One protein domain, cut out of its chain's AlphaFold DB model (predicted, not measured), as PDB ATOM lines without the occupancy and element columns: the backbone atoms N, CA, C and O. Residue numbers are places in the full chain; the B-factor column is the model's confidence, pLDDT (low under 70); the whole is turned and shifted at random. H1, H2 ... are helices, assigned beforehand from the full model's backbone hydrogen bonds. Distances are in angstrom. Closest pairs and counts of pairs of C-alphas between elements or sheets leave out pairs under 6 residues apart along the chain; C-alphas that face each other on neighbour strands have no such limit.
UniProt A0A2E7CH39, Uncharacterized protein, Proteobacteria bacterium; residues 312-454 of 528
ATOM      1  N   SER A 312     -16.527  39.390  -7.904       93.06
ATOM      2  CA  SER A 312     -15.612  40.490  -8.178       93.06
ATOM      3  C   SER A 312     -16.350  41.812  -8.056       93.06
ATOM      4  O   SER A 312     -17.450  41.977  -8.567       93.06
ATOM      5  N   PHE A 313     -15.716  42.763  -7.386       95.81
ATOM      6  CA  PHE A 313     -16.153  44.153  -7.332       95.81
ATOM      7  C   PHE A 313     -14.987  45.068  -7.717       95.81
ATOM      8  O   PHE A 313     -14.757  46.090  -7.080       95.81
ATOM      9  N   SER A 314     -14.184  44.663  -8.707       97.06
ATOM     10  CA  SER A 314     -13.080  45.502  -9.176       97.06
ATOM     11  C   SER A 314     -13.603  46.784  -9.839       97.06
ATOM     12  O   SER A 314     -14.750  46.819 -10.302       97.06
ATOM     13  N   PRO A 315     -12.778  47.835  -9.951       97.25
ATOM     14  CA  PRO A 315     -13.156  49.037 -10.686       97.25
ATOM     15  C   PRO A 315     -13.618  48.747 -12.118       97.25
ATOM     16  O   PRO A 315     -14.617  49.300 -12.563       97.25
ATOM     17  N   GLU A 316     -12.959  47.830 -12.826       94.56
ATOM     18  CA  GLU A 316     -13.320  47.439 -14.195       94.56
ATOM     19  C   GLU A 316     -14.700  46.776 -14.248       94.56
ATOM     20  O   GLU A 316     -15.475  46.991 -15.175       94.56
ATOM     21  N   GLU A 317     -15.028  45.989 -13.232       94.00
ATOM     22  CA  GLU A 317     -16.311  45.311 -13.099       94.00
ATOM     23  C   GLU A 317     -17.449  46.290 -12.752       94.00
ATOM     24  O   GLU A 317     -18.584  46.114 -13.206       94.00
ATOM     25  N   LEU A 318     -17.157  47.345 -11.989       96.31
ATOM     26  CA  LEU A 318     -18.128  48.349 -11.542       96.31
ATOM     27  C   LEU A 318     -18.289  49.545 -12.497       96.31
ATOM     28  O   LEU A 318     -19.353  50.159 -12.508       96.31
ATOM     29  N   GLY A 319     -17.260  49.878 -13.280       92.88
ATOM     30  CA  GLY A 319     -17.184  51.122 -14.060       92.88
ATOM     31  C   GLY A 319     -16.835  50.965 -15.541       92.88
ATOM     32  O   GLY A 319     -16.601  51.967 -16.216       92.88
ATOM     33  N   ALA A 320     -16.762  49.740 -16.073       91.00
ATOM     34  CA  ALA A 320     -16.652  49.546 -17.519       91.00
ATOM     35  C   ALA A 320     -17.874  50.106 -18.263       91.00
ATOM     36  O   ALA A 320     -18.973  50.208 -17.726       91.00
ATOM     37  N   LEU A 321     -17.695  50.429 -19.543       88.81
ATOM     38  CA  LEU A 321     -18.824  50.781 -20.394       88.81
ATOM     39  C   LEU A 321     -19.751  49.551 -20.520       88.81
ATOM     40  O   LEU A 321     -19.283  48.511 -21.001       88.81
ATOM     41  N   PRO A 322     -21.031  49.637 -20.106       86.69
ATOM     42  CA  PRO A 322     -21.943  48.508 -20.194       86.69
ATOM     43  C   PRO A 322     -22.260  48.229 -21.655       86.69
ATOM     44  O   PRO A 322     -22.251  49.132 -22.504       86.69
ATOM     45  N   THR A 323     -22.608  46.987 -21.967       83.25
ATOM     46  CA  THR A 323     -23.157  46.720 -23.290       83.25
ATOM     47  C   THR A 323     -24.550  47.348 -23.415       83.25
ATOM     48  O   THR A 323     -25.254  47.668 -22.447       83.25
ATOM     49  N   GLY A 324     -24.973  47.586 -24.659       78.75
ATOM     50  CA  GLY A 324     -26.337  48.048 -24.916       78.75
ATOM     51  C   GLY A 324     -27.376  47.070 -24.358       78.75
ATOM     52  O   GLY A 324     -28.389  47.509 -23.827       78.75
ATOM     53  N   ASP A 325     -27.090  45.770 -24.390       84.00
ATOM     54  CA  ASP A 325     -27.982  44.683 -23.989       84.00
ATOM     55  C   ASP A 325     -27.549  44.066 -22.646       84.00
ATOM     56  O   ASP A 325     -26.578  43.317 -22.579       84.00
ATOM     57  N   SER A 326     -28.305  44.326 -21.574       88.31
ATOM     58  CA  SER A 326     -27.970  43.787 -20.246       88.31
ATOM     59  C   SER A 326     -28.047  42.268 -20.141       88.31
ATOM     60  O   SER A 326     -27.530  41.747 -19.159       88.31
ATOM     61  N   LEU A 327     -28.651  41.536 -21.084       90.56
ATOM     62  CA  LEU A 327     -28.543  40.075 -21.065       90.56
ATOM     63  C   LEU A 327     -27.084  39.633 -21.254       90.56
ATOM     64  O   LEU A 327     -26.679  38.643 -20.646       90.56
ATOM     65  N   ILE A 328     -26.285  40.380 -22.030       90.00
ATOM     66  CA  ILE A 328     -24.848  40.115 -22.206       90.00
ATOM     67  C   ILE A 328     -24.100  40.369 -20.898       90.00
ATOM     68  O   ILE A 328     -23.265  39.561 -20.503       90.00
ATOM     69  N   ASP A 329     -24.402  41.478 -20.219       90.62
ATOM     70  CA  ASP A 329     -23.702  41.843 -18.987       90.62
ATOM     71  C   ASP A 329     -24.119  40.937 -17.813       90.62
ATOM     72  O   ASP A 329     -23.285  40.499 -17.023       90.62
ATOM     73  N   ILE A 330     -25.418  40.688 -17.653       93.25
ATOM     74  CA  ILE A 330     -25.985  40.087 -16.442       93.25
ATOM     75  C   ILE A 330     -26.181  38.583 -16.598       93.25
ATOM     76  O   ILE A 330     -25.873  37.841 -15.674       93.25
ATOM     77  N   ALA A 331     -26.710  38.122 -17.729       92.62
ATOM     78  CA  ALA A 331     -27.312  36.795 -17.855       92.62
ATOM     79  C   ALA A 331     -26.563  35.871 -18.833       92.62
ATOM     80  O   ALA A 331     -27.167  34.962 -19.405       92.62
ATOM     81  N   ALA A 332     -25.266  36.111 -19.037       91.75
ATOM     82  CA  ALA A 332     -24.378  35.325 -19.890       91.75
ATOM     83  C   ALA A 332     -24.945  35.051 -21.283       91.75
ATOM     84  O   ALA A 332     -24.806  33.959 -21.832       91.75
ATOM     85  N   HIS A 333     -25.595  36.052 -21.868       93.75
ATOM     86  CA  HIS A 333     -25.945  36.009 -23.276       93.75
ATOM     87  C   HIS A 333     -24.692  36.287 -24.125       93.75
ATOM     88  O   HIS A 333     -23.863  37.116 -23.734       93.75
ATOM     89  N   PRO A 334     -24.502  35.606 -25.268       94.06
ATOM     90  CA  PRO A 334     -23.287  35.748 -26.054       94.06
ATOM     91  C   PRO A 334     -23.187  37.140 -26.667       94.06
ATOM     92  O   PRO A 334     -24.075  37.620 -27.377       94.06
ATOM     93  N   GLY A 335     -22.049  37.785 -26.444       93.31
ATOM     94  CA  GLY A 335     -21.750  39.041 -27.096       93.31
ATOM     95  C   GLY A 335     -20.387  39.601 -26.708       93.31
ATOM     96  O   GLY A 335     -19.910  39.365 -25.600       93.31
ATOM     97  N   PRO A 336     -19.751  40.353 -27.618       92.44
ATOM     98  CA  PRO A 336     -18.531  41.070 -27.296       92.44
ATOM     99  C   PRO A 336     -18.823  42.199 -26.302       92.44
ATOM    100  O   PRO A 336     -19.923  42.773 -26.309       92.44
ATOM    101  N   LYS A 337     -17.809  42.585 -25.518       90.38
ATOM    102  CA  LYS A 337     -17.884  43.774 -24.657       90.38
ATOM    103  C   LYS A 337     -18.206  45.035 -25.469       90.38
ATOM    104  O   LYS A 337     -18.164  45.067 -26.711       90.38
ATOM    105  N   ALA A 338     -18.594  46.086 -24.754       86.88
ATOM    106  CA  ALA A 338     -18.808  47.391 -25.357       86.88
ATOM    107  C   ALA A 338     -17.508  47.917 -25.990       86.88
ATOM    108  O   ALA A 338     -16.406  47.608 -25.539       86.88
ATOM    109  N   ILE A 339     -17.657  48.710 -27.049       81.06
ATOM    110  CA  ILE A 339     -16.565  49.433 -27.700       81.06
ATOM    111  C   ILE A 339     -16.636  50.905 -27.280       81.06
ATOM    112  O   ILE A 339     -17.721  51.481 -27.241       81.06
ATOM    113  N   GLY A 340     -15.487  51.510 -26.981       82.56
ATOM    114  CA  GLY A 340     -15.381  52.926 -26.613       82.56
ATOM    115  C   GLY A 340     -15.132  53.163 -25.124       82.56
ATOM    116  O   GLY A 340     -14.895  52.238 -24.348       82.56
ATOM    117  N   THR A 341     -15.144  54.435 -24.742       85.25
ATOM    118  CA  THR A 341     -14.936  54.914 -23.368       85.25
ATOM    119  C   THR A 341     -15.888  56.071 -23.069       85.25
ATOM    120  O   THR A 341     -16.556  56.590 -23.964       85.25
ATOM    121  N   LEU A 342     -15.974  56.480 -21.805       87.00
ATOM    122  CA  LEU A 342     -16.721  57.672 -21.398       87.00
ATOM    123  C   LEU A 342     -15.770  58.867 -21.292       87.00
ATOM    124  O   LEU A 342     -14.655  58.719 -20.793       87.00
ATOM    125  N   GLU A 343     -16.207  60.051 -21.731       86.62
ATOM    126  CA  GLU A 343     -15.428  61.289 -21.569       86.62
ATOM    127  C   GLU A 343     -15.264  61.675 -20.088       86.62
ATOM    128  O   GLU A 343     -14.203  62.133 -19.669       86.62
ATOM    129  N   ARG A 344     -16.318  61.473 -19.287       91.00
ATOM    130  CA  ARG A 344     -16.346  61.721 -17.838       91.00
ATOM    131  C   ARG A 344     -16.779  60.476 -17.092       91.00
ATOM    132  O   ARG A 344     -17.637  59.746 -17.592       91.00
ATOM    133  N   LEU A 345     -16.236  60.299 -15.884       91.88
ATOM    134  CA  LEU A 345     -16.465  59.115 -15.054       91.88
ATOM    135  C   LEU A 345     -16.134  57.816 -15.814       91.88
ATOM    136  O   LEU A 345     -16.828  56.815 -15.691       91.88
ATOM    137  N   GLY A 346     -15.100  57.841 -16.660       91.44
ATOM    138  CA  GLY A 346     -14.534  56.635 -17.262       91.44
ATOM    139  C   GLY A 346     -13.535  55.960 -16.318       91.44
ATOM    140  O   GLY A 346     -13.134  56.535 -15.307       91.44
ATOM    141  N   LEU A 347     -13.076  54.755 -16.664       92.56
ATOM    142  CA  LEU A 347     -12.014  54.058 -15.912       92.56
ATOM    143  C   LEU A 347     -10.651  54.765 -15.983       92.56
ATOM    144  O   LEU A 347      -9.767  54.500 -15.178       92.56
ATOM    145  N   ASN A 348     -10.475  55.668 -16.946       91.69
ATOM    146  CA  ASN A 348      -9.299  56.520 -17.084       91.69
ATOM    147  C   ASN A 348      -9.338  57.772 -16.186       91.69
ATOM    148  O   ASN A 348      -8.339  58.488 -16.140       91.69
ATOM    149  N   ASP A 349     -10.452  58.059 -15.503       93.88
ATOM    150  CA  ASP A 349     -10.540  59.127 -14.503       93.88
ATOM    151  C   ASP A 349     -10.019  58.605 -13.147       93.88
ATOM    152  O   ASP A 349     -10.686  57.775 -12.521       93.88
ATOM    153  N   PRO A 350      -8.863  59.086 -12.642       95.88
ATOM    154  CA  PRO A 350      -8.263  58.553 -11.418       95.88
ATOM    155  C   PRO A 350      -9.138  58.728 -10.174       95.88
ATOM    156  O   PRO A 350      -9.084  57.904  -9.261       95.88
ATOM    157  N   LYS A 351      -9.951  59.795 -10.118       96.56
ATOM    158  CA  LYS A 351     -10.839  60.043  -8.974       96.56
ATOM    159  C   LYS A 351     -11.994  59.055  -8.980       96.56
ATOM    160  O   LYS A 351     -12.309  58.484  -7.939       96.56
ATOM    161  N   HIS A 352     -12.593  58.837 -10.148       95.88
ATOM    162  CA  HIS A 352     -13.661  57.858 -10.302       95.88
ATOM    163  C   HIS A 352     -13.151  56.434 -10.052       95.88
ATOM    164  O   HIS A 352     -13.763  55.701  -9.285       95.88
ATOM    165  N   TYR A 353     -11.985  56.075 -10.600       97.12
ATOM    166  CA  TYR A 353     -11.357  54.773 -10.363       97.12
ATOM    167  C   TYR A 353     -11.126  54.512  -8.868       97.12
ATOM    168  O   TYR A 353     -11.510  53.464  -8.354       97.12
ATOM    169  N   SER A 354     -10.562  55.487  -8.146       98.06
ATOM    170  CA  SER A 354     -10.345  55.369  -6.700       98.06
ATOM    171  C   SER A 354     -11.654  55.236  -5.914       98.06
ATOM    172  O   SER A 354     -11.699  54.480  -4.943       98.06
ATOM    173  N   TRP A 355     -12.716  55.932  -6.328       98.19
ATOM    174  CA  TRP A 355     -14.041  55.785  -5.721       98.19
ATOM    175  C   TRP A 355     -14.626  54.385  -5.949       98.19
ATOM    176  O   TRP A 355     -15.120  53.775  -5.002       98.19
ATOM    177  N   LEU A 356     -14.516  53.848  -7.170       98.25
ATOM    178  CA  LEU A 356     -14.966  52.492  -7.499       98.25
ATOM    179  C   LEU A 356     -14.204  51.426  -6.705       98.25
ATOM    180  O   LEU A 356     -14.818  50.474  -6.240       98.25
ATOM    181  N   ASP A 357     -12.896  51.594  -6.509       98.31
ATOM    182  CA  ASP A 357     -12.077  50.664  -5.723       98.31
ATOM    183  C   ASP A 357     -12.510  50.625  -4.244       98.31
ATOM    184  O   ASP A 357     -12.743  49.560  -3.667       98.31
ATOM    185  N   GLN A 358     -12.725  51.794  -3.631       98.38
ATOM    186  CA  GLN A 358     -13.242  51.891  -2.258       98.38
ATOM    187  C   GLN A 358     -14.651  51.296  -2.128       98.38
ATOM    188  O   GLN A 358     -14.936  50.550  -1.183       98.38
ATOM    189  N   LEU A 359     -15.529  51.606  -3.087       98.56
ATOM    190  CA  LEU A 359     -16.871  51.038  -3.158       98.56
ATOM    191  C   LEU A 359     -16.806  49.515  -3.283       98.56
ATOM    192  O   LEU A 359     -17.506  48.811  -2.557       98.56
ATOM    193  N   GLY A 360     -15.934  49.002  -4.147       98.12
ATOM    194  CA  GLY A 360     -15.773  47.579  -4.394       98.12
ATOM    195  C   GLY A 360     -15.324  46.797  -3.166       98.12
ATOM    196  O   GLY A 360     -15.905  45.757  -2.849       98.12
ATOM    197  N   ASN A 361     -14.365  47.336  -2.410       97.56
ATOM    198  CA  ASN A 361     -13.949  46.765  -1.127       97.56
ATOM    199  C   ASN A 361     -15.111  46.728  -0.118       97.56
ATOM    200  O   ASN A 361     -15.352  45.702   0.519       97.56
ATOM    201  N   THR A 362     -15.893  47.809  -0.042       97.94
ATOM    202  CA  THR A 362     -17.068  47.894   0.842       97.94
ATOM    203  C   THR A 362     -18.147  46.874   0.457       97.94
ATOM    204  O   THR A 362     -18.686  46.177   1.317       97.94
ATOM    205  N   LEU A 363     -18.447  46.743  -0.840       98.06
ATOM    206  CA  LEU A 363     -19.430  45.790  -1.367       98.06
ATOM    207  C   LEU A 363     -19.008  44.342  -1.116       98.06
ATOM    208  O   LEU A 363     -19.831  43.530  -0.690       98.06
ATOM    209  N   LYS A 364     -17.728  44.025  -1.340       96.50
ATOM    210  CA  LYS A 364     -17.167  42.692  -1.099       96.50
ATOM    211  C   LYS A 364     -17.313  42.281   0.363       96.50
ATOM    212  O   LYS A 364     -17.807  41.188   0.640       96.50
ATOM    213  N   ASP A 365     -16.934  43.162   1.285       95.56
ATOM    214  CA  ASP A 365     -17.039  42.907   2.722       95.56
ATOM    215  C   ASP A 365     -18.494  42.769   3.176       95.56
ATOM    216  O   ASP A 365     -18.818  41.879   3.970       95.56
ATOM    217  N   SER A 366     -19.377  43.628   2.664       97.38
ATOM    218  CA  SER A 366     -20.803  43.595   2.987       97.38
ATOM    219  C   SER A 366     -21.479  42.332   2.456       97.38
ATOM    220  O   SER A 366     -22.271  41.726   3.170       97.38
ATOM    221  N   LEU A 367     -21.148  41.873   1.245       96.31
ATOM    222  CA  LEU A 367     -21.804  40.710   0.636       96.31
ATOM    223  C   LEU A 367     -21.554  39.428   1.433       96.31
ATOM    224  O   LEU A 367     -22.438  38.585   1.531       96.31
ATOM    225  N   LEU A 368     -20.374  39.308   2.044       91.69
ATOM    226  CA  LEU A 368     -20.021  38.167   2.887       91.69
ATOM    227  C   LEU A 368     -20.707  38.189   4.262       91.69
ATOM    228  O   LEU A 368     -20.876  37.133   4.865       91.69
ATOM    229  N   LYS A 369     -21.067  39.372   4.777       93.94
ATOM    230  CA  LYS A 369     -21.592  39.547   6.145       93.94
ATOM    231  C   LYS A 369     -23.106  39.747   6.172       93.94
ATOM    232  O   LYS A 369     -23.803  39.126   6.968       93.94
ATOM    233  N   THR A 370     -23.602  40.635   5.320       95.38
ATOM    234  CA  THR A 370     -24.971  41.158   5.305       95.38
ATOM    235  C   THR A 370     -25.394  41.479   3.863       95.38
ATOM    236  O   THR A 370     -25.358  42.640   3.454       95.38
ATOM    237  N   PRO A 371     -25.851  40.485   3.076       95.44
ATOM    238  CA  PRO A 371     -26.243  40.683   1.675       95.44
ATOM    239  C   PRO A 371     -27.270  41.805   1.447       95.44
ATOM    240  O   PRO A 371     -27.192  42.534   0.459       95.44
ATOM    241  N   LYS A 372     -28.202  42.009   2.390       97.31
ATOM    242  CA  LYS A 372     -29.171  43.118   2.332       97.31
ATOM    243  C   LYS A 372     -28.508  44.495   2.443       97.31
ATOM    244  O   LYS A 372     -28.966  45.441   1.813       97.31
ATOM    245  N   GLU A 373     -27.418  44.611   3.195       97.69
ATOM    246  CA  GLU A 373     -26.656  45.859   3.261       97.69
ATOM    247  C   GLU A 373     -25.909  46.125   1.952       97.69
ATOM    248  O   GLU A 373     -25.852  47.264   1.498       97.69
ATOM    249  N   THR A 374     -25.442  45.079   1.261       98.00
ATOM    250  CA  THR A 374     -24.840  45.220  -0.076       98.00
ATOM    251  C   THR A 374     -25.824  45.838  -1.056       98.00
ATOM    252  O   THR A 374     -25.460  46.742  -1.806       98.00
ATOM    253  N   LEU A 375     -27.086  45.404  -1.008       98.12
ATOM    254  CA  LEU A 375     -28.156  46.016  -1.785       98.12
ATOM    255  C   LEU A 375     -28.302  47.515  -1.461       98.12
ATOM    256  O   LEU A 375     -28.325  48.330  -2.381       98.12
ATOM    257  N   ASN A 376     -28.345  47.896  -0.180       98.38
ATOM    258  CA  ASN A 376     -28.453  49.303   0.229       98.38
ATOM    259  C   ASN A 376     -27.263  50.146  -0.257       98.38
ATOM    260  O   ASN A 376     -27.450  51.263  -0.747       98.38
ATOM    261  N   ILE A 377     -26.043  49.608  -0.160       98.56
ATOM    262  CA  ILE A 377     -24.823  50.262  -0.646       98.56
ATOM    263  C   ILE A 377     -24.901  50.463  -2.165       98.56
ATOM    264  O   ILE A 377     -24.641  51.570  -2.638       98.56
ATOM    265  N   CYS A 378     -25.315  49.438  -2.922       98.50
ATOM    266  CA  CYS A 378     -25.525  49.545  -4.368       98.50
ATOM    267  C   CYS A 378     -26.537  50.648  -4.708       98.50
ATOM    268  O   CYS A 378     -26.226  51.517  -5.521       98.50
ATOM    269  N   LYS A 379     -27.703  50.678  -4.046       98.38
ATOM    270  CA  LYS A 379     -28.728  51.719  -4.252       98.38
ATOM    271  C   LYS A 379     -28.170  53.119  -3.994       98.38
ATOM    272  O   LYS A 379     -28.296  54.002  -4.835       98.38
ATOM    273  N   LYS A 380     -27.460  53.314  -2.878       98.50
ATOM    274  CA  LYS A 380     -26.841  54.603  -2.529       98.50
ATOM    275  C   LYS A 380     -25.790  55.047  -3.553       98.50
ATOM    276  O   LYS A 380     -25.738  56.225  -3.915       98.50
ATOM    277  N   ALA A 381     -24.952  54.125  -4.016       98.38
ATOM    278  CA  ALA A 381     -23.928  54.412  -5.014       98.38
ATOM    279  C   ALA A 381     -24.551  54.744  -6.383       98.38
ATOM    280  O   ALA A 381     -24.118  55.693  -7.033       98.38
ATOM    281  N   ILE A 382     -25.628  54.053  -6.769       97.75
ATOM    282  CA  ILE A 382     -26.428  54.378  -7.957       97.75
ATOM    283  C   ILE A 382     -27.028  55.785  -7.842       97.75
ATOM    284  O   ILE A 382     -26.853  56.582  -8.758       97.75
ATOM    285  N   THR A 383     -27.653  56.135  -6.712       97.12
ATOM    286  CA  THR A 383     -28.178  57.494  -6.475       97.12
ATOM    287  C   THR A 383     -27.078  58.553  -6.542       97.12
ATOM    288  O   THR A 383     -27.295  59.644  -7.059       97.12
ATOM    289  N   THR A 384     -25.877  58.234  -6.054       97.38
ATOM    290  CA  THR A 384     -24.721  59.137  -6.149       97.38
ATOM    291  C   THR A 384     -24.352  59.399  -7.606       97.38
ATOM    292  O   THR A 384     -24.228  60.555  -7.999       97.38
ATOM    293  N   LEU A 385     -24.229  58.346  -8.419       95.94
ATOM    294  CA  LEU A 385     -23.933  58.477  -9.847       95.94
ATOM    295  C   LEU A 385     -25.039  59.213 -10.610       95.94
ATOM    296  O   LEU A 385     -24.746  60.010 -11.496       95.94
ATOM    297  N   ASP A 386     -26.299  58.988 -10.255       94.62
ATOM    298  CA  ASP A 386     -27.428  59.635 -10.922       94.62
ATOM    299  C   ASP A 386     -27.538  61.137 -10.593       94.62
ATOM    300  O   ASP A 386     -28.084  61.908 -11.378       94.62
ATOM    301  N   SER A 387     -26.944  61.574  -9.474       95.38
ATOM    302  CA  SER A 387     -26.928  62.982  -9.045       95.38
ATOM    303  C   SER A 387     -25.982  63.894  -9.842       95.38
ATOM    304  O   SER A 387     -26.043  65.114  -9.684       95.38
ATOM    305  N   TYR A 388     -25.105  63.335 -10.681       94.31
ATOM    306  CA  TYR A 388     -24.222  64.131 -11.540       94.31
ATOM    307  C   TYR A 388     -25.028  64.866 -12.624       94.31
ATOM    308  O   TYR A 388     -26.090  64.426 -13.050       94.31
ATOM    309  N   ASP A 389     -24.524  65.999 -13.107       90.31
ATOM    310  CA  ASP A 389     -25.243  66.864 -14.053       90.31
ATOM    311  C   ASP A 389     -25.055  66.471 -15.529       90.31
ATOM    312  O   ASP A 389     -25.850  66.848 -16.385       90.31
ATOM    313  N   HIS A 390     -24.046  65.659 -15.843       89.19
ATOM    314  CA  HIS A 390     -23.731  65.251 -17.209       89.19
ATOM    315  C   HIS A 390     -24.390  63.924 -17.598       89.19
ATOM    316  O   HIS A 390     -24.602  63.043 -16.767       89.19
ATOM    317  N   GLY A 391     -24.689  63.737 -18.881       84.62
ATOM    318  CA  GLY A 391     -25.499  62.606 -19.332       84.62
ATOM    319  C   GLY A 391     -24.780  61.264 -19.434       84.62
ATOM    320  O   GLY A 391     -25.401  60.216 -19.275       84.62
ATOM    321  N   SER A 392     -23.450  61.255 -19.584       83.50
ATOM    322  CA  SER A 392     -22.686  59.994 -19.557       83.50
ATOM    323  C   SER A 392     -22.819  59.229 -18.228       83.50
ATOM    324  O   SER A 392     -22.512  58.037 -18.179       83.50
ATOM    325  N   ARG A 393     -23.325  59.871 -17.161       91.44
ATOM    326  CA  ARG A 393     -23.626  59.226 -15.874       91.44
ATOM    327  C   ARG A 393     -24.568  58.029 -16.005       91.44
ATOM    328  O   ARG A 393     -24.407  57.066 -15.263       91.44
ATOM    329  N   PHE A 394     -25.490  58.036 -16.973       90.25
ATOM    330  CA  PHE A 394     -26.467  56.957 -17.145       90.25
ATOM    331  C   PHE A 394     -25.811  55.617 -17.500       90.25
ATOM    332  O   PHE A 394     -26.289  54.566 -17.077       90.25
ATOM    333  N   TYR A 395     -24.669  55.636 -18.197       91.12
ATOM    334  CA  TYR A 395     -23.883  54.425 -18.443       91.12
ATOM    335  C   TYR A 395     -23.234  53.896 -17.164       91.12
ATOM    336  O   TYR A 395     -23.229  52.687 -16.955       91.12
ATOM    337  N   ASN A 396     -22.751  54.779 -16.287       93.25
ATOM    338  CA  ASN A 396     -22.213  54.376 -14.986       93.25
ATOM    339  C   ASN A 396     -23.310  53.825 -14.070       93.25
ATOM    340  O   ASN A 396     -23.121  52.774 -13.466       93.25
ATOM    341  N   VAL A 397     -24.481  54.472 -14.024       94.88
ATOM    342  CA  VAL A 397     -25.665  53.965 -13.307       94.88
ATOM    343  C   VAL A 397     -26.024  52.561 -13.796       94.88
ATOM    344  O   VAL A 397     -26.157  51.640 -12.989       94.88
ATOM    345  N   LYS A 398     -26.131  52.376 -15.119       93.75
ATOM    346  CA  LYS A 398     -26.456  51.082 -15.724       93.75
ATOM    347  C   LYS A 398     -25.390  50.028 -15.426       93.75
ATOM    348  O   LYS A 398     -25.752  48.927 -15.023       93.75
ATOM    349  N   GLN A 399     -24.104  50.337 -15.600       94.94
ATOM    350  CA  GLN A 399     -23.025  49.384 -15.325       94.94
ATOM    351  C   GLN A 399     -23.008  48.971 -13.857       94.94
ATOM    352  O   GLN A 399     -22.980  47.775 -13.567       94.94
ATOM    353  N   LEU A 400     -23.045  49.941 -12.940       96.94
ATOM    354  CA  LEU A 400     -23.011  49.666 -11.511       96.94
ATOM    355  C   LEU A 400     -24.202  48.794 -11.103       96.94
ATOM    356  O   LEU A 400     -24.029  47.803 -10.395       96.94
ATOM    357  N   ARG A 401     -25.400  49.111 -11.611       97.06
ATOM    358  CA  ARG A 401     -26.601  48.303 -11.377       97.06
ATOM    359  C   ARG A 401     -26.453  46.890 -11.943       97.06
ATOM    360  O   ARG A 401     -26.675  45.935 -11.205       97.06
ATOM    361  N   ASN A 402     -26.042  46.742 -13.206       96.38
ATOM    362  CA  ASN A 402     -25.838  45.433 -13.837       96.38
ATOM    363  C   ASN A 402     -24.830  44.586 -13.047       96.38
ATOM    364  O   ASN A 402     -25.069  43.405 -12.802       96.38
ATOM    365  N   SER A 403     -23.731  45.205 -12.616       96.50
ATOM    366  CA  SER A 403     -22.689  44.569 -11.816       96.50
ATOM    367  C   SER A 403     -23.223  44.115 -10.459       96.50
ATOM    368  O   SER A 403     -23.136  42.936 -10.129       96.50
ATOM    369  N   CYS A 404     -23.898  44.988  -9.708       97.81
ATOM    370  CA  CYS A 404     -24.505  44.621  -8.430       97.81
ATOM    371  C   CYS A 404     -25.536  43.481  -8.559       97.81
ATOM    372  O   CYS A 404     -25.480  42.529  -7.782       97.81
ATOM    373  N   VAL A 405     -26.435  43.531  -9.555       97.56
ATOM    374  CA  VAL A 405     -27.406  42.449  -9.828       97.56
ATOM    375  C   VAL A 405     -26.673  41.131 -10.081       97.56
ATOM    376  O   VAL A 405     -26.984  40.113  -9.461       97.56
ATOM    377  N   ARG A 406     -25.655  41.153 -10.946       95.56
ATOM    378  CA  ARG A 406     -24.823  39.990 -11.267       95.56
ATOM    379  C   ARG A 406     -24.124  39.417 -10.036       95.56
ATOM    380  O   ARG A 406     -24.184  38.209  -9.828       95.56
ATOM    381  N   GLN A 407     -23.483  40.247  -9.215       95.88
ATOM    382  CA  GLN A 407     -22.721  39.784  -8.050       95.88
ATOM    383  C   GLN A 407     -23.627  39.218  -6.941       95.88
ATOM    384  O   GLN A 407     -23.291  38.199  -6.325       95.88
ATOM    385  N   LEU A 408     -24.810  39.810  -6.732       96.31
ATOM    386  CA  LEU A 408     -25.843  39.257  -5.848       96.31
ATOM    387  C   LEU A 408     -26.327  37.889  -6.356       96.31
ATOM    388  O   LEU A 408     -26.360  36.919  -5.597       96.31
ATOM    389  N   ALA A 409     -26.606  37.775  -7.654       94.75
ATOM    390  CA  ALA A 409     -27.071  36.535  -8.262       94.75
ATOM    391  C   ALA A 409     -25.986  35.433  -8.292       94.75
ATOM    392  O   ALA A 409     -26.272  34.271  -7.996       94.75
ATOM    393  N   LEU A 410     -24.713  35.771  -8.546       92.62
ATOM    394  CA  LEU A 410     -23.568  34.849  -8.407       92.62
ATOM    395  C   LEU A 410     -23.434  34.290  -6.984       92.62
ATOM    396  O   LEU A 410     -23.002  33.149  -6.790       92.62
ATOM    397  N   SER A 411     -23.843  35.085  -5.997       92.88
ATOM    398  CA  SER A 411     -23.846  34.729  -4.576       92.88
ATOM    399  C   SER A 411     -25.135  34.042  -4.126       92.88
ATOM    400  O   SER A 411     -25.278  33.744  -2.946       92.88
ATOM    401  N   LYS A 412     -26.037  33.724  -5.067       92.56
ATOM    402  CA  LYS A 412     -27.333  33.069  -4.833       92.56
ATOM    403  C   LYS A 412     -28.332  33.908  -4.019       92.56
ATOM    404  O   LYS A 412     -29.238  33.350  -3.412       92.56
ATOM    405  N   HIS A 413     -28.197  35.235  -4.036       94.56
ATOM    406  CA  HIS A 413     -29.177  36.178  -3.481       94.56
ATOM    407  C   HIS A 413     -30.100  36.693  -4.593       94.56
ATOM    408  O   HIS A 413     -30.034  37.861  -4.986       94.56
ATOM    409  N   TYR A 414     -30.879  35.783  -5.183       94.19
ATOM    410  CA  TYR A 414     -31.689  36.060  -6.377       94.19
ATOM    411  C   TYR A 414     -32.825  37.050  -6.115       94.19
ATOM    412  O   TYR A 414     -33.093  37.897  -6.963       94.19
ATOM    413  N   ASP A 415     -33.418  36.993  -4.927       94.25
ATOM    414  CA  ASP A 415     -34.431  37.922  -4.427       94.25
ATOM    415  C   ASP A 415     -33.899  39.362  -4.369       94.25
ATOM    416  O   ASP A 415     -34.515  40.285  -4.901       94.25
ATOM    417  N   LEU A 416     -32.704  39.557  -3.801       96.62
ATOM    418  CA  LEU A 416     -32.059  40.869  -3.702       96.62
ATOM    419  C   LEU A 416     -31.603  41.382  -5.071       96.62
ATOM    420  O   LEU A 416     -31.699  42.578  -5.354       96.62
ATOM    421  N   ALA A 417     -31.107  40.485  -5.927       97.25
ATOM    422  CA  ALA A 417     -30.761  40.810  -7.305       97.25
ATOM    423  C   ALA A 417     -32.001  41.254  -8.098       97.25
ATOM    424  O   ALA A 417     -31.929  42.232  -8.843       97.25
ATOM    425  N   TYR A 418     -33.137  40.577  -7.909       96.50
ATOM    426  CA  TYR A 418     -34.414  40.941  -8.517       96.50
ATOM    427  C   TYR A 418     -34.925  42.285  -7.986       96.50
ATOM    428  O   TYR A 418     -35.287  43.144  -8.786       96.50
ATOM    429  N   GLU A 419     -34.869  42.514  -6.669       97.31
ATOM    430  CA  GLU A 419     -35.255  43.796  -6.066       97.31
ATOM    431  C   GLU A 419     -34.470  44.965  -6.679       97.31
ATOM    432  O   GLU A 419     -35.058  45.986  -7.027       97.31
ATOM    433  N   LEU A 420     -33.154  44.811  -6.861       97.81
ATOM    434  CA  LEU A 420     -32.327  45.839  -7.496       97.81
ATOM    435  C   LEU A 420     -32.627  46.006  -8.991       97.81
ATOM    436  O   LEU A 420     -32.550  47.112  -9.524       97.81
ATOM    437  N   LEU A 421     -32.934  44.910  -9.689       97.06
ATOM    438  CA  LEU A 421     -33.255  44.938 -11.111       97.06
ATOM    439  C   LEU A 421     -34.571  45.682 -11.380       97.06
ATOM    440  O   LEU A 421     -34.645  46.423 -12.360       97.06
ATOM    441  N   GLU A 422     -35.579  45.537 -10.520       96.31
ATOM    442  CA  GLU A 422     -36.872  46.215 -10.697       96.31
ATOM    443  C   GLU A 422     -36.775  47.742 -10.537       96.31
ATOM    444  O   GLU A 422     -37.641  48.450 -11.040       96.31
ATOM    445  N   GLU A 423     -35.694  48.284  -9.959       95.50
ATOM    446  CA  GLU A 423     -35.439  49.738  -9.928       95.50
ATOM    447  C   GLU A 423     -35.122  50.342 -11.306       95.50
ATOM    448  O   GLU A 423     -34.979  51.556 -11.437       95.50
ATOM    449  N   ASN A 424     -35.004  49.516 -12.353       93.50
ATOM    450  CA  ASN A 424     -35.006  50.012 -13.731       93.50
ATOM    451  C   ASN A 424     -36.411  50.417 -14.208       93.50
ATOM    452  O   ASN A 424     -36.520  50.936 -15.315       93.50
ATOM    453  N   PHE A 425     -37.474  50.148 -13.442       93.50
ATOM    454  CA  PHE A 425     -38.842  50.514 -13.799       93.50
ATOM    455  C   PHE A 425     -39.362  51.688 -12.942       93.50
ATOM    456  O   PHE A 425     -39.205  51.661 -11.721       93.50
ATOM    457  N   PRO A 426     -40.040  52.688 -13.544       92.38
ATOM    458  CA  PRO A 426     -40.229  52.872 -14.987       92.38
ATOM    459  C   PRO A 426     -38.895  53.096 -15.715       92.38
ATOM    460  O   PRO A 426     -37.941  53.588 -15.117       92.38
ATOM    461  N   LEU A 427     -38.836  52.710 -16.996       89.56
ATOM    462  CA  LEU A 427     -37.613  52.825 -17.793       89.56
ATOM    463  C   LEU A 427     -37.130  54.272 -17.841       89.56
ATOM    464  O   LEU A 427     -37.915  55.190 -18.090       89.56
ATOM    465  N   HIS A 428     -35.827  54.455 -17.658       86.19
ATOM    466  CA  HIS A 428     -35.200  55.752 -17.836       86.19
ATOM    467  C   HIS A 428     -35.221  56.146 -19.320       86.19
ATOM    468  O   HIS A 428     -35.203  55.295 -20.205       86.19
ATOM    469  N   HIS A 429     -35.207  57.432 -19.656       79.06
ATOM    470  CA  HIS A 429     -35.364  57.821 -21.058       79.06
ATOM    471  C   HIS A 429     -34.234  57.336 -21.983       79.06
ATOM    472  O   HIS A 429     -34.455  57.038 -23.154       79.06
ATOM    473  N   GLN A 430     -33.022  57.180 -21.447       80.75
ATOM    474  CA  GLN A 430     -31.888  56.599 -22.183       80.75
ATOM    475  C   GLN A 430     -31.971  55.076 -22.342       80.75
ATOM    476  O   GLN A 430     -31.313  54.510 -23.213       80.75
ATOM    477  N   ASP A 431     -32.790  54.396 -21.539       82.50
ATOM    478  CA  ASP A 431     -33.012  52.961 -21.703       82.50
ATOM    479  C   ASP A 431     -33.724  52.648 -23.030       82.50
ATOM    480  O   ASP A 431     -33.536  51.563 -23.581       82.50
ATOM    481  N   TRP A 432     -34.457  53.611 -23.604       78.44
ATOM    482  CA  TRP A 432     -35.079  53.484 -24.925       78.44
ATOM    483  C   TRP A 432     -34.075  53.374 -26.076       78.44
ATOM    484  O   TRP A 432     -34.462  52.945 -27.159       78.44
ATOM    485  N   ALA A 433     -32.800  53.728 -25.881       83.31
ATOM    486  CA  ALA A 433     -31.744  53.499 -26.874       83.31
ATOM    487  C   ALA A 433     -31.314  52.017 -26.948       83.31
ATOM    488  O   ALA A 433     -30.547  51.617 -27.822       83.31
ATOM    489  N   CYS A 434     -31.810  51.168 -26.045       89.12
ATOM    490  CA  CYS A 434     -31.645  49.721 -26.101       89.12
ATOM    491  C   CYS A 434     -32.879  49.074 -26.763       89.12
ATOM    492  O   CYS A 434     -33.991  49.239 -26.251       89.12
ATOM    493  N   PRO A 435     -32.722  48.307 -27.863       91.75
ATOM    494  CA  PRO A 435     -33.831  47.563 -28.455       91.75
ATOM    495  C   PRO A 435     -34.556  46.695 -27.429       91.75
ATOM    496  O   PRO A 435     -33.947  45.830 -26.808       91.75
ATOM    497  N   ASN A 436     -35.864  46.915 -27.272       94.38
ATOM    498  CA  ASN A 436     -36.722  46.162 -26.356       94.38
ATOM    499  C   ASN A 436     -36.166  46.037 -24.914       94.38
ATOM    500  O   ASN A 436     -36.138  44.949 -24.332       94.38
ATOM    501  N   ARG A 437     -35.726  47.150 -24.311       94.06
ATOM    502  CA  ARG A 437     -35.199  47.146 -22.935       94.06
ATOM    503  C   ARG A 437     -36.118  46.460 -21.922       94.06
ATOM    504  O   ARG A 437     -35.633  45.676 -21.110       94.06
ATOM    505  N   ALA A 438     -37.419  46.749 -21.962       94.88
ATOM    506  CA  ALA A 438     -38.390  46.155 -21.043       94.88
ATOM    507  C   ALA A 438     -38.365  44.621 -21.123       94.88
ATOM    508  O   ALA A 438     -38.217  43.952 -20.100       94.88
ATOM    509  N   GLY A 439     -38.407  44.064 -22.339       96.38
ATOM    510  CA  GLY A 439     -38.336  42.620 -22.540       96.38
ATOM    511  C   GLY A 439     -37.037  41.997 -22.020       96.38
ATOM    512  O   GLY A 439     -37.087  40.961 -21.364       96.38
ATOM    513  N   ILE A 440     -35.886  42.653 -22.215       96.44
ATOM    514  CA  ILE A 440     -34.588  42.219 -21.655       96.44
ATOM    515  C   ILE A 440     -34.663  42.110 -20.128       96.44
ATOM    516  O   ILE A 440     -34.290  41.088 -19.554       96.44
ATOM    517  N   LEU A 441     -35.155  43.153 -19.453       96.94
ATOM    518  CA  LEU A 441     -35.238  43.186 -17.991       96.94
ATOM    519  C   LEU A 441     -36.223  42.144 -17.448       96.94
ATOM    520  O   LEU A 441     -35.945  41.502 -16.434       96.94
ATOM    521  N   HIS A 442     -37.342  41.919 -18.141       97.75
ATOM    522  CA  HIS A 442     -38.288  40.861 -17.791       97.75
ATOM    523  C   HIS A 442     -37.709  39.457 -17.993       97.75
ATOM    524  O   HIS A 442     -37.949  38.593 -17.153       97.75
ATOM    525  N   ALA A 443     -36.891  39.234 -19.028       97.19
ATOM    526  CA  ALA A 443     -36.203  37.960 -19.229       97.19
ATOM    527  C   ALA A 443     -35.239  37.658 -18.067       97.19
ATOM    528  O   ALA A 443     -35.268  36.569 -17.496       97.19
ATOM    529  N   ILE A 444     -34.445  38.654 -17.654       96.94
ATOM    530  CA  ILE A 444     -33.533  38.539 -16.504       96.94
ATOM    531  C   ILE A 444     -34.324  38.304 -15.209       96.94
ATOM    532  O   ILE A 444     -33.967  37.421 -14.432       96.94
ATOM    533  N   SER A 445     -35.420  39.040 -14.998       96.50
ATOM    534  CA  SER A 445     -36.302  38.875 -13.830       96.50
ATOM    535  C   SER A 445     -36.875  37.463 -13.748       96.50
ATOM    536  O   SER A 445     -36.805  36.826 -12.701       96.50
ATOM    537  N   GLY A 446     -37.408  36.959 -14.864       95.56
ATOM    538  CA  GLY A 446     -37.944  35.608 -14.956       95.56
ATOM    539  C   GLY A 446     -36.890  34.558 -14.623       95.56
ATOM    540  O   GLY A 446     -37.147  33.676 -13.808       95.56
ATOM    541  N   ARG A 447     -35.668  34.701 -15.153       95.12
ATOM    542  CA  ARG A 447     -34.555  33.810 -14.807       95.12
ATOM    543  C   ARG A 447     -34.170  33.887 -13.328       95.12
ATOM    544  O   ARG A 447     -33.931  32.845 -12.733       95.12
ATOM    545  N   LEU A 448     -34.104  35.076 -12.723       94.31
ATOM    546  CA  LEU A 448     -33.797  35.220 -11.292       94.31
ATOM    547  C   LEU A 448     -34.819  34.462 -10.436       94.31
ATOM    548  O   LEU A 448     -34.426  33.667  -9.586       94.31
ATOM    549  N   MET A 449     -36.110  34.626 -10.737       92.50
ATOM    550  CA  MET A 449     -37.195  33.908 -10.058       92.50
ATOM    551  C   MET A 449     -37.117  32.392 -10.277       92.50
ATOM    552  O   MET A 449     -37.348  31.626  -9.345       92.50
ATOM    553  N   LEU A 450     -36.740  31.946 -11.483       90.38
ATOM    554  CA  LEU A 450     -36.510  30.525 -11.760       90.38
ATOM    555  C   LEU A 450     -35.357  29.931 -10.949       90.38
ATOM    556  O   LEU A 450     -35.334  28.721 -10.783       90.38
ATOM    557  N   MET A 451     -34.392  30.723 -10.476       87.75
ATOM    558  CA  MET A 451     -33.252  30.215  -9.700       87.75
ATOM    559  C   MET A 451     -33.509  30.171  -8.194       87.75
ATOM    560  O   MET A 451     -32.777  29.503  -7.464       87.75
ATOM    561  N   GLU A 452     -34.554  30.841  -7.720       83.19
ATOM    562  CA  GLU A 452     -34.940  30.912  -6.306       83.19
ATOM    563  C   GLU A 452     -35.607  29.611  -5.794       83.19
ATOM    564  O   GLU A 452     -36.108  29.573  -4.674       83.19
ATOM    565  N   ILE A 453     -35.607  28.532  -6.601       58.94
ATOM    566  CA  ILE A 453     -36.410  27.299  -6.458       58.94
ATOM    567  C   ILE A 453     -36.465  26.776  -5.018       58.94
ATOM    568  O   ILE A 453     -35.650  25.960  -4.581       58.94
ATOM    569  N   SER A 454     -37.516  27.186  -4.316       54.28
ATOM    570  CA  SER A 454     -38.039  26.494  -3.141       54.28
ATOM    571  C   SER A 454     -39.573  26.506  -3.065       54.28
ATOM    572  O   SER A 454     -40.132  25.724  -2.301       54.28
TER     573      SER A 454
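AT A GLANCE: This is residues 312 to 454 of the 528 residues of an uncharacterized protein of Proteobacteria bacterium (UniProt A0A2E7CH39). You are looking at a helical bundle with H5 through its middle: H1, H2, H4 and H6 pack round it, while H3 packs on H1 and H4 and H8 on H2 and H6. H3, H4, H5, H6 and H8 run nearly side by side, and short H7 is near one end of H5. The printed part has 143 residues with eight named helices, H1 to H8 in chain order, and no named strand: all helix. It is compact, with a radius of gyration of the C-alphas of 14.3 A and spans of 44 by 37 by 27 A.

IN THESE COORDINATES: Find C-alpha 315 at (-13.156, 49.037, -10.686), where H1, residues 315 to 319, begins. Next come H2, 326 to 330, and H3, 350 to 369, 29.1 A long. H4, 371 to 386, spans 22.8 A; H5, 393 to 410, spans 25.5 A. Then read H6, 414 to 422, H7, 429 to 433, and H8, 437 to 451, 21.6 A long, ending at C-alpha 451 (-33.252, 30.215, -9.700).

HOW THE PARTS SIT: Start at H5, the hub. It touches H4, closest at the C-alphas of Ile 382 and Val 397, 5.4 A apart, at a shallow tilt of 11 degrees, opposite ways: a hairpin. H6 touches H8, closest at the C-alphas of Tyr 414 and Leu 448, 5.4 A apart. H1 and H8 are apart. Every O i to N i+4 pair is within hydrogen-bond range in H1 to H6 and H8; H7 has 0 of 1, but 2 of 2 O i to N i+3 pairs.

THE WHOLE: The C-alphas of Glu 343 and Ser 454 are the two farthest apart, 45.4 A. The printed part has no cut. Its long link is residues 331 to 349; pLDDT is under 70 at residues 453 to 454.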